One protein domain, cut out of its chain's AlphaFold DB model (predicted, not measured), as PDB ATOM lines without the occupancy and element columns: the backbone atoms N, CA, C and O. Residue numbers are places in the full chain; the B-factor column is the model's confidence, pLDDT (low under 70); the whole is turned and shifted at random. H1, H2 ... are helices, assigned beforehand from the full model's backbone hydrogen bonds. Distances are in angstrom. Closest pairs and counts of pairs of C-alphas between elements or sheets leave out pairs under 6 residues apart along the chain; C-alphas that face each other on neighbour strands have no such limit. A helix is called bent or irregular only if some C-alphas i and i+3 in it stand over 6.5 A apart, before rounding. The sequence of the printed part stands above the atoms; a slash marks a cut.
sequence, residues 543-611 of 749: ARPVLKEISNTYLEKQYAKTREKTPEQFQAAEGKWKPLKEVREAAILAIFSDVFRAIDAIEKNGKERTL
ATOM      1  N   ALA A 543      73.798 -28.446-213.674       88.94
ATOM      2  CA  ALA A 543      73.988 -28.499-215.122       88.94
ATOM      3  C   ALA A 543      75.465 -28.453-215.551       88.94
ATOM      4  O   ALA A 543      75.791 -28.913-216.646       88.94
ATOM      5  N   ARG A 544      76.374 -27.945-214.704       87.81
ATOM      6  CA  ARG A 544      77.816 -27.800-215.002       87.81
ATOM      7  C   ARG A 544      78.480 -29.006-215.689       87.81
ATOM      8  O   ARG A 544      79.180 -28.784-216.678       87.81
ATOM      9  N   PRO A 545      78.284 -30.264-215.241       85.81
ATOM     10  CA  PRO A 545      78.922 -31.420-215.873       85.81
ATOM     11  C   PRO A 545      78.544 -31.595-217.350       85.81
ATOM     12  O   PRO A 545      79.376 -32.028-218.144       85.81
ATOM     13  N   VAL A 546      77.311 -31.234-217.715       86.12
ATOM     14  CA  VAL A 546      76.775 -31.369-219.078       86.12
ATOM     15  C   VAL A 546      77.032 -30.100-219.900       86.12
ATOM     16  O   VAL A 546      77.331 -30.177-221.092       86.12
ATOM     17  N   LEU A 547      76.996 -28.926-219.256       89.31
ATOM     18  CA  LEU A 547      77.217 -27.627-219.897       89.31
ATOM     19  C   LEU A 547      78.560 -27.535-220.608       89.31
ATOM     20  O   LEU A 547      78.621 -26.946-221.679       89.31
ATOM     21  N   LYS A 548      79.613 -28.172-220.095       87.94
ATOM     22  CA  LYS A 548      80.929 -28.132-220.738       87.94
ATOM     23  C   LYS A 548      80.894 -28.598-222.198       87.94
ATOM     24  O   LYS A 548      81.535 -27.984-223.051       87.94
ATOM     25  N   GLU A 549      80.180 -29.679-222.505       87.31
ATOM     26  CA  GLU A 549      80.056 -30.163-223.889       87.31
ATOM     27  C   GLU A 549      79.194 -29.205-224.721       87.31
ATOM     28  O   GLU A 549      79.624 -28.764-225.790       87.31
ATOM     29  N   ILE A 550      78.041 -28.795-224.180       90.00
ATOM     30  CA  ILE A 550      77.093 -27.870-224.825       90.00
ATOM     31  C   ILE A 550      77.780 -26.546-225.190       90.00
ATOM     32  O   ILE A 550      77.683 -26.072-226.323       90.00
ATOM     33  N   SER A 551      78.525 -25.969-224.252       92.00
ATOM     34  CA  SER A 551      79.264 -24.721-224.404       92.00
ATOM     35  C   SER A 551      80.367 -24.815-225.446       92.00
ATOM     36  O   SER A 551      80.547 -23.881-226.225       92.00
ATOM     37  N   ASN A 552      81.100 -25.931-225.510       89.62
ATOM     38  CA  ASN A 552      82.127 -26.113-226.538       89.62
ATOM     39  C   ASN A 552      81.501 -26.162-227.937       89.62
ATOM     40  O   ASN A 552      81.956 -25.444-228.828       89.62
ATOM     41  N   THR A 553      80.411 -26.915-228.118       90.44
ATOM     42  CA  THR A 553      79.670 -26.946-229.390       90.44
ATOM     43  C   THR A 553      79.081 -25.577-229.740       90.44
ATOM     44  O   THR A 553      79.114 -25.156-230.902       90.44
ATOM     45  N   TYR A 554      78.579 -24.841-228.745       91.62
ATOM     46  CA  TYR A 554      78.097 -23.474-228.929       91.62
ATOM     47  C   TYR A 554      79.216 -22.543-229.419       91.62
ATOM     48  O   TYR A 554      79.035 -21.846-230.421       91.62
ATOM     49  N   LEU A 555      80.383 -22.566-228.768       91.88
ATOM     50  CA  LEU A 555      81.541 -21.756-229.153       91.88
ATOM     51  C   LEU A 555      82.028 -22.085-230.565       91.88
ATOM     52  O   LEU A 555      82.288 -21.163-231.331       91.88
ATOM     53  N   GLU A 556      82.117 -23.360-230.946       91.62
ATOM     54  CA  GLU A 556      82.512 -23.763-232.304       91.62
ATOM     55  C   GLU A 556      81.555 -23.204-233.362       91.62
ATOM     56  O   GLU A 556      81.986 -22.607-234.356       91.62
ATOM     57  N   LYS A 557      80.245 -23.321-233.115       91.75
ATOM     58  CA  LYS A 557      79.207 -22.817-234.018       91.75
ATOM     59  C   LYS A 557      79.233 -21.292-234.136       91.75
ATOM     60  O   LYS A 557      79.033 -20.765-235.231       91.75
ATOM     61  N   GLN A 558      79.460 -20.575-233.036       91.19
ATOM     62  CA  GLN A 558      79.527 -19.111-233.048       91.19
ATOM     63  C   GLN A 558      80.856 -18.586-233.590       91.19
ATOM     64  O   GLN A 558      80.870 -17.570-234.287       91.19
ATOM     65  N   TYR A 559      81.964 -19.286-233.351       91.31
ATOM     66  CA  TYR A 559      83.270 -18.936-233.903       91.31
ATOM     67  C   TYR A 559      83.252 -18.973-235.431       91.31
ATOM     68  O   TYR A 559      83.726 -18.032-236.065       91.31
ATOM     69  N   ALA A 560      82.618 -19.992-236.023       88.62
ATOM     70  CA  ALA A 560      82.457 -20.088-237.472       88.62
ATOM     71  C   ALA A 560      81.791 -18.843-238.083       88.62
ATOM     72  O   ALA A 560      82.203 -18.409-239.152       88.62
ATOM     73  N   LYS A 561      80.822 -18.243-237.376       89.75
ATOM     74  CA  LYS A 561      80.117 -17.019-237.792       89.75
ATOM     75  C   LYS A 561      80.886 -15.737-237.477       89.75
ATOM     76  O   LYS A 561      80.782 -14.751-238.196       89.75
ATOM     77  N   THR A 562      81.604 -15.718-236.357       87.50
ATOM     78  CA  THR A 562      82.253 -14.504-235.840       87.50
ATOM     79  C   THR A 562      83.575 -14.237-236.551       87.50
ATOM     80  O   THR A 562      83.876 -13.085-236.848       87.50
ATOM     81  N   ARG A 563      84.324 -15.288-236.911       86.25
ATOM     82  CA  ARG A 563      85.616 -15.161-237.608       86.25
ATOM     83  C   ARG A 563      85.517 -14.433-238.952       86.25
ATOM     84  O   ARG A 563      86.453 -13.748-239.339       86.25
ATOM     85  N   GLU A 564      84.372 -14.533-239.626       86.06
ATOM     86  CA  GLU A 564      84.110 -13.846-240.897       86.06
ATOM     87  C   GLU A 564      83.955 -12.328-240.727       86.06
ATOM     88  O   GLU A 564      84.253 -11.578-241.651       86.06
ATOM     89  N   LYS A 565      83.530 -11.859-239.545       84.81
ATOM     90  CA  LYS A 565      83.325 -10.429-239.260       84.81
ATOM     91  C   LYS A 565      84.622  -9.687-238.943       84.81
ATOM     92  O   LYS A 565      84.689  -8.482-239.152       84.81
ATOM     93  N   THR A 566      85.634 -10.395-238.446       82.25
ATOM     94  CA  THR A 566      86.957  -9.838-238.115       82.25
ATOM     95  C   THR A 566      88.079 -10.776-238.585       82.25
ATOM     96  O   THR A 566      88.764 -11.382-237.752       82.25
ATOM     97  N   PRO A 567      88.293 -10.918-239.911       83.06
ATOM     98  CA  PRO A 567      89.247 -11.883-240.466       83.06
ATOM     99  C   PRO A 567      90.686 -11.673-239.990       83.06
ATOM    100  O   PRO A 567      91.391 -12.638-239.707       83.06
ATOM    101  N   GLU A 568      91.090 -10.414-239.820       82.94
ATOM    102  CA  GLU A 568      92.443  -9.997-239.428       82.94
ATOM    103  C   GLU A 568      92.903 -10.601-238.090       82.94
ATOM    104  O   GLU A 568      94.082 -10.893-237.908       82.94
ATOM    105  N   GLN A 569      91.976 -10.852-237.157       82.50
ATOM    106  CA  GLN A 569      92.296 -11.432-235.846       82.50
ATOM    107  C   GLN A 569      92.412 -12.966-235.886       82.50
ATOM    108  O   GLN A 569      93.133 -13.570-235.084       82.50
ATOM    109  N   PHE A 570      91.721 -13.613-236.828       88.88
ATOM    110  CA  PHE A 570      91.487 -15.060-236.826       88.88
ATOM    111  C   PHE A 570      92.106 -15.806-238.015       88.88
ATOM    112  O   PHE A 570      92.091 -17.039-238.028       88.88
ATOM    113  N   GLN A 571      92.685 -15.101-238.987       87.75
ATOM    114  CA  GLN A 571      93.475 -15.695-240.064       87.75
ATOM    115  C   GLN A 571      94.968 -15.726-239.713       87.75
ATOM    116  O   GLN A 571      95.497 -14.861-239.012       87.75
ATOM    117  N   ALA A 572      95.656 -16.770-240.164       82.81
ATOM    118  CA  ALA A 572      97.113 -16.804-240.221       82.81
ATOM    119  C   ALA A 572      97.616 -15.979-241.420       82.81
ATOM    120  O   ALA A 572      96.847 -15.693-242.335       82.81
ATOM    121  N   ALA A 573      98.912 -15.651-241.456       75.12
ATOM    122  CA  ALA A 573      99.527 -14.898-242.560       75.12
ATOM    123  C   ALA A 573      99.313 -15.548-243.950       75.12
ATOM    124  O   ALA A 573      99.356 -14.869-244.967       75.12
ATOM    125  N   GLU A 574      99.026 -16.855-243.986       77.38
ATOM    126  CA  GLU A 574      98.715 -17.639-245.189       77.38
ATOM    127  C   GLU A 574      97.223 -17.611-245.603       77.38
ATOM    128  O   GLU A 574      96.815 -18.360-246.488       77.38
ATOM    129  N   GLY A 575      96.369 -16.825-244.935       77.50
ATOM    130  CA  GLY A 575      94.927 -16.722-245.225       77.50
ATOM    131  C   GLY A 575      94.062 -17.882-244.704       77.50
ATOM    132  O   GLY A 575      92.844 -17.883-244.888       77.50
ATOM    133  N   LYS A 576      94.650 -18.874-244.020       86.56
ATOM    134  CA  LYS A 576      93.912 -19.971-243.365       86.56
ATOM    135  C   LYS A 576      93.347 -19.540-242.011       86.56
ATOM    136  O   LYS A 576      94.012 -18.846-241.245       86.56
ATOM    137  N   TRP A 577      92.142 -20.011-241.684       87.94
ATOM    138  CA  TRP A 577      91.519 -19.790-240.376       87.94
ATOM    139  C   TRP A 577      92.252 -20.545-239.268       87.94
ATOM    140  O   TRP A 577      92.443 -21.759-239.367       87.94
ATOM    141  N   LYS A 578      92.588 -19.848-238.182       89.12
ATOM    142  CA  LYS A 578      93.173 -20.459-236.986       89.12
ATOM    143  C   LYS A 578      92.153 -21.399-236.314       89.12
ATOM    144  O   LYS A 578      90.969 -21.045-236.222       89.12
ATOM    145  N   PRO A 579      92.559 -22.590-235.837       89.31
ATOM    146  CA  PRO A 579      91.701 -23.462-235.037       89.31
ATOM    147  C   PRO A 579      91.195 -22.763-233.769       89.31
ATOM    148  O   PRO A 579      91.949 -22.041-233.121       89.31
ATOM    149  N   LEU A 580      89.950 -23.036-233.344       87.44
ATOM    150  CA  LEU A 580      89.370 -22.422-232.135       87.44
ATOM    151  C   LEU A 580      90.251 -22.626-230.892       87.44
ATOM    152  O   LEU A 580      90.306 -21.758-230.032       87.44
ATOM    153  N   LYS A 581      90.961 -23.756-230.801       88.62
ATOM    154  CA  LYS A 581      91.868 -24.057-229.687       88.62
ATOM    155  C   LYS A 581      93.014 -23.040-229.551       88.62
ATOM    156  O   LYS A 581      93.454 -22.808-228.433       88.62
ATOM    157  N   GLU A 582      93.463 -22.437-230.653       86.44
ATOM    158  CA  GLU A 582      94.576 -21.473-230.686       86.44
ATOM    159  C   GLU A 582      94.123 -20.029-230.445       86.44
ATOM    160  O   GLU A 582      94.880 -19.226-229.911       86.44
ATOM    161  N   VAL A 583      92.882 -19.693-230.807       88.75
ATOM    162  CA  VAL A 583      92.320 -18.330-230.693       88.75
ATOM    163  C   VAL A 583      91.147 -18.251-229.722       88.75
ATOM    164  O   VAL A 583      90.287 -17.378-229.838       88.75
ATOM    165  N   ARG A 584      91.081 -19.180-228.765       87.88
ATOM    166  CA  ARG A 584      89.911 -19.365-227.901       87.88
ATOM    167  C   ARG A 584      89.543 -18.099-227.133       87.88
ATOM    168  O   ARG A 584      88.372 -17.740-227.101       87.88
ATOM    169  N   GLU A 585      90.522 -17.410-226.556       87.69
ATOM    170  CA  GLU A 585      90.266 -16.197-225.773       87.69
ATOM    171  C   GLU A 585      89.735 -15.050-226.637       87.69
ATOM    172  O   GLU A 585      88.692 -14.476-226.330       87.69
ATOM    173  N   ALA A 586      90.394 -14.777-227.767       87.81
ATOM    174  CA  ALA A 586      89.957 -13.762-228.724       87.81
ATOM    175  C   ALA A 586      88.561 -14.074-229.291       87.81
ATOM    176  O   ALA A 586      87.732 -13.176-229.445       87.81
ATOM    177  N   ALA A 587      88.262 -15.352-229.546       89.88
ATOM    178  CA  ALA A 587      86.943 -15.785-229.993       89.88
ATOM    179  C   ALA A 587      85.869 -15.532-228.923       89.88
ATOM    180  O   ALA A 587      84.806 -15.015-229.256       89.88
ATOM    181  N   ILE A 588      86.141 -15.839-227.649       90.88
ATOM    182  CA  ILE A 588      85.216 -15.561-226.534       90.88
ATOM    183  C   ILE A 588      84.954 -14.054-226.416       90.88
ATOM    184  O   ILE A 588      83.793 -13.652-226.346       90.88
ATOM    185  N   LEU A 589      86.008 -13.228-226.456       89.25
ATOM    186  CA  LEU A 589      85.901 -11.765-226.406       89.25
ATOM    187  C   LEU A 589      85.037 -11.204-227.543       89.25
ATOM    188  O   LEU A 589      84.227 -10.307-227.315       89.25
ATOM    189  N   ALA A 590      85.166 -11.751-228.753       89.25
ATOM    190  CA  ALA A 590      84.366 -11.331-229.898       89.25
ATOM    191  C   ALA A 590      82.901 -11.802-229.803       89.25
ATOM    192  O   ALA A 590      81.985 -11.014-230.057       89.25
ATOM    193  N   ILE A 591      82.673 -13.064-229.414       91.56
ATOM    194  CA  ILE A 591      81.333 -13.675-229.325       91.56
ATOM    195  C   ILE A 591      80.473 -12.979-228.263       91.56
ATOM    196  O   ILE A 591      79.308 -12.706-228.530       91.56
ATOM    197  N   PHE A 592      81.046 -12.662-227.098       92.75
ATOM    198  CA  PHE A 592      80.346 -12.012-225.977       92.75
ATOM    199  C   PHE A 592      80.734 -10.531-225.824       92.75
ATOM    200  O   PHE A 592      80.779  -9.986-224.719       92.75
ATOM    201  N   SER A 593      81.063  -9.868-226.938       90.25
ATOM    202  CA  SER A 593      81.567  -8.486-226.929       90.25
ATOM    203  C   SER A 593      80.566  -7.455-226.396       90.25
ATOM    204  O   SER A 593      80.971  -6.365-226.001       90.25
ATOM    205  N   ASP A 594      79.273  -7.761-226.404       91.38
ATOM    206  CA  ASP A 594      78.201  -6.975-225.794       91.38
ATOM    207  C   ASP A 594      78.247  -7.034-224.260       91.38
ATOM    208  O   ASP A 594      78.177  -5.991-223.608       91.38
ATOM    209  N   VAL A 595      78.455  -8.225-223.689       91.56
ATOM    210  CA  VAL A 595      78.630  -8.437-222.243       91.56
ATOM    211  C   VAL A 595      79.873  -7.701-221.746       91.56
ATOM    212  O   VAL A 595      79.793  -6.950-220.775       91.56
ATOM    213  N   PHE A 596      81.012  -7.856-222.427       90.62
ATOM    214  CA  PHE A 596      82.254  -7.187-222.024       90.62
ATOM    215  C   PHE A 596      82.164  -5.662-222.149       90.62
ATOM    216  O   PHE A 596      82.558  -4.955-221.224       90.62
ATOM    217  N   ARG A 597      81.533  -5.142-223.215       89.81
ATOM    218  CA  ARG A 597      81.248  -3.701-223.349       89.81
ATOM    219  C   ARG A 597      80.344  -3.168-222.236       89.81
ATOM    220  O   ARG A 597      80.527  -2.035-221.800       89.81
ATOM    221  N   ALA A 598      79.380  -3.961-221.776       90.06
ATOM    222  CA  ALA A 598      78.527  -3.576-220.657       90.06
ATOM    223  C   ALA A 598      79.298  -3.545-219.323       90.06
ATOM    224  O   ALA A 598      79.049  -2.653-218.518       90.06
ATOM    225  N   ILE A 599      80.253  -4.461-219.101       89.12
ATOM    226  CA  ILE A 599      81.141  -4.431-217.919       89.12
ATOM    227  C   ILE A 599      82.037  -3.187-217.967       89.12
ATOM    228  O   ILE A 599      82.161  -2.468-216.979       89.12
ATOM    229  N   ASP A 600      82.593  -2.885-219.140       87.75
ATOM    230  CA  ASP A 600      83.441  -1.710-219.365       87.75
ATOM    231  C   ASP A 600      82.730  -0.376-219.124       87.75
ATOM    232  O   ASP A 600      83.364   0.614-218.758       87.75
ATOM    233  N   ALA A 601      81.415  -0.327-219.343       86.19
ATOM    234  CA  ALA A 601      80.615   0.860-219.073       86.19
ATOM    235  C   ALA A 601      80.453   1.135-217.566       86.19
ATOM    236  O   ALA A 601      80.218   2.283-217.186       86.19
ATOM    237  N   ILE A 602      80.586   0.102-216.725       81.88
ATOM    238  CA  ILE A 602      80.489   0.193-215.262       81.88
ATOM    239  C   ILE A 602      81.839   0.619-214.673       81.88
ATOM    240  O   ILE A 602      81.899   1.562-213.888       81.88
ATOM    241  N   GLU A 603      82.943  -0.007-215.099       71.38
ATOM    242  CA  GLU A 603      84.287   0.307-214.596       71.38
ATOM    243  C   GLU A 603      85.130   1.099-215.616       71.38
ATOM    244  O   GLU A 603      85.701   0.559-216.563       71.38
ATOM    245  N   LYS A 604      85.313   2.404-215.369       63.84
ATOM    246  CA  LYS A 604      86.131   3.307-216.210       63.84
ATOM    247  C   LYS A 604      87.654   3.152-216.029       63.84
ATOM    248  O   LYS A 604      88.403   4.075-216.345       63.84
ATOM    249  N   ASN A 605      88.140   2.021-215.515       56.88
ATOM    250  CA  ASN A 605      89.561   1.847-215.206       56.88
ATOM    251  C   ASN A 605      90.383   1.456-216.450       56.88
ATOM    252  O   ASN A 605      90.029   0.540-217.191       56.88
ATOM    253  N   GLY A 606      91.505   2.156-216.655       52.34
ATOM    254  CA  GLY A 606      92.412   2.035-217.807       52.34
ATOM    255  C   GLY A 606      93.480   0.938-217.701       52.34
ATOM    256  O   GLY A 606      94.583   1.129-218.208       52.34
ATOM    257  N   LYS A 607      93.200  -0.176-217.011       57.91
ATOM    258  CA  LYS A 607      94.105  -1.343-216.979       57.91
ATOM    259  C   LYS A 607      93.869  -2.248-218.190       57.91
ATOM    260  O   LYS A 607      92.787  -2.250-218.769       57.91
ATOM    261  N   GLU A 608      94.889  -3.021-218.550       60.28
ATOM    262  CA  GLU A 608      94.840  -4.012-219.626       60.28
ATOM    263  C   GLU A 608      93.753  -5.066-219.333       60.28
ATOM    264  O   GLU A 608      93.745  -5.692-218.272       60.28
ATOM    265  N   ARG A 609      92.779  -5.207-220.240       74.06
ATOM    266  CA  ARG A 609      91.542  -5.961-219.991       74.06
ATOM    267  C   ARG A 609      91.630  -7.378-220.554       74.06
ATOM    268  O   ARG A 609      91.257  -7.630-221.699       74.06
ATOM    269  N   THR A 610      92.123  -8.308-219.746       82.00
ATOM    270  CA  THR A 610      92.155  -9.747-220.058       82.00
ATOM    271  C   THR A 610      90.857 -10.446-219.633       82.00
ATOM    272  O   THR A 610      90.049  -9.894-218.887       82.00
ATOM    273  N   LEU A 611      90.634 -11.697-220.061       82.94
ATOM    274  CA  LEU A 611      89.459 -12.469-219.622       82.94
ATOM    275  C   LEU A 611      89.384 -12.621-218.096       82.94
ATOM    276  O   LEU A 611      88.291 -12.535-217.537       82.94
TER     277      LEU A 611
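This is residues 543 to 611 of the 749 residues of an uncharacterized protein of Chlamydiae bacterium RIFCSPHIGHO2_12_FULL_49_9 (UniProt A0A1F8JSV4). Picture a flat, loose angular frame: the long helix H1 makes one arm, the small helix H3 packs crosswise on its later part at the corner, and H4 leads away from H3 as a second arm. The short H2 lies beyond the end of H1, a long loop of residues 571 to 583 returns from it to H3, and the tail after H4 folds back toward H3. Residues 543 to 551 of H1 and residues 601 to 608 stick out from the body. The printed part has 69 residues with four named helices, in the order H1, H2, H3, H4, and no named strand; the class is all helix. The whole is loose, with a radius of gyration of the C-alphas of 14.0 A, and spans 37 by 37 by 17 A.

Find C-alpha 543 at (73.988, -28.499, -215.122); from there H1 runs through residues 543 to 562, 26.3 A from first to last C-alpha. H1 has a kink of 33 degrees near residue 550. It is neither bent nor irregular, but only just: C-alphas 545 and 548 are 6.2 A apart. Next look at residues 567 to 570, which are H2, 5.3 A long. H3 begins with C-alpha 584 at (89.911, -19.365, -227.901) and takes residues 584 to 591, 10.4 A. H4, residues 593 to 602, covers 14.6 A and ends with C-alpha 602 at (80.489, 0.193, -215.262).

Start at the later part of H1: with residues 555 to 562 alone it touches H3, and the closest C-alphas, those of Tyr 559 and Ala 587, are 6.2 A apart. Their lines stand about perpendicular at 73 degrees, only just past steep. H2 is close to H3 but not clearly touching, the closest C-alphas being those of Gln 569 and Ala 586, 7.9 A apart. H4 is also close to H3 but not clearly touching: look at the C-alphas of Leu 589 and Phe 596, the closest, 7.3 A apart. The lines of H3 and H4 stand about perpendicular at 80 degrees. H4 is apart from H1 and from H2, and H1 and H2 are apart too. In the backbone, every O i to N i+4 pair of H3 is within hydrogen-bond range, against 14 of 16 in H1 and 5 of 6 in H4, while H2 is too short for such a pair.

The two C-alphas farthest apart are those of Ala 543 and Glu 574, at 40.4 A. The printed part has no cut. The link from H2 to H3 is long, with 13 residues; those from H1 to H2 and from H3 to H4 are tight. In the B-factor column you will find a mean pLDDT of 85.1 for the printed part, with residues 604 to 608 under 70.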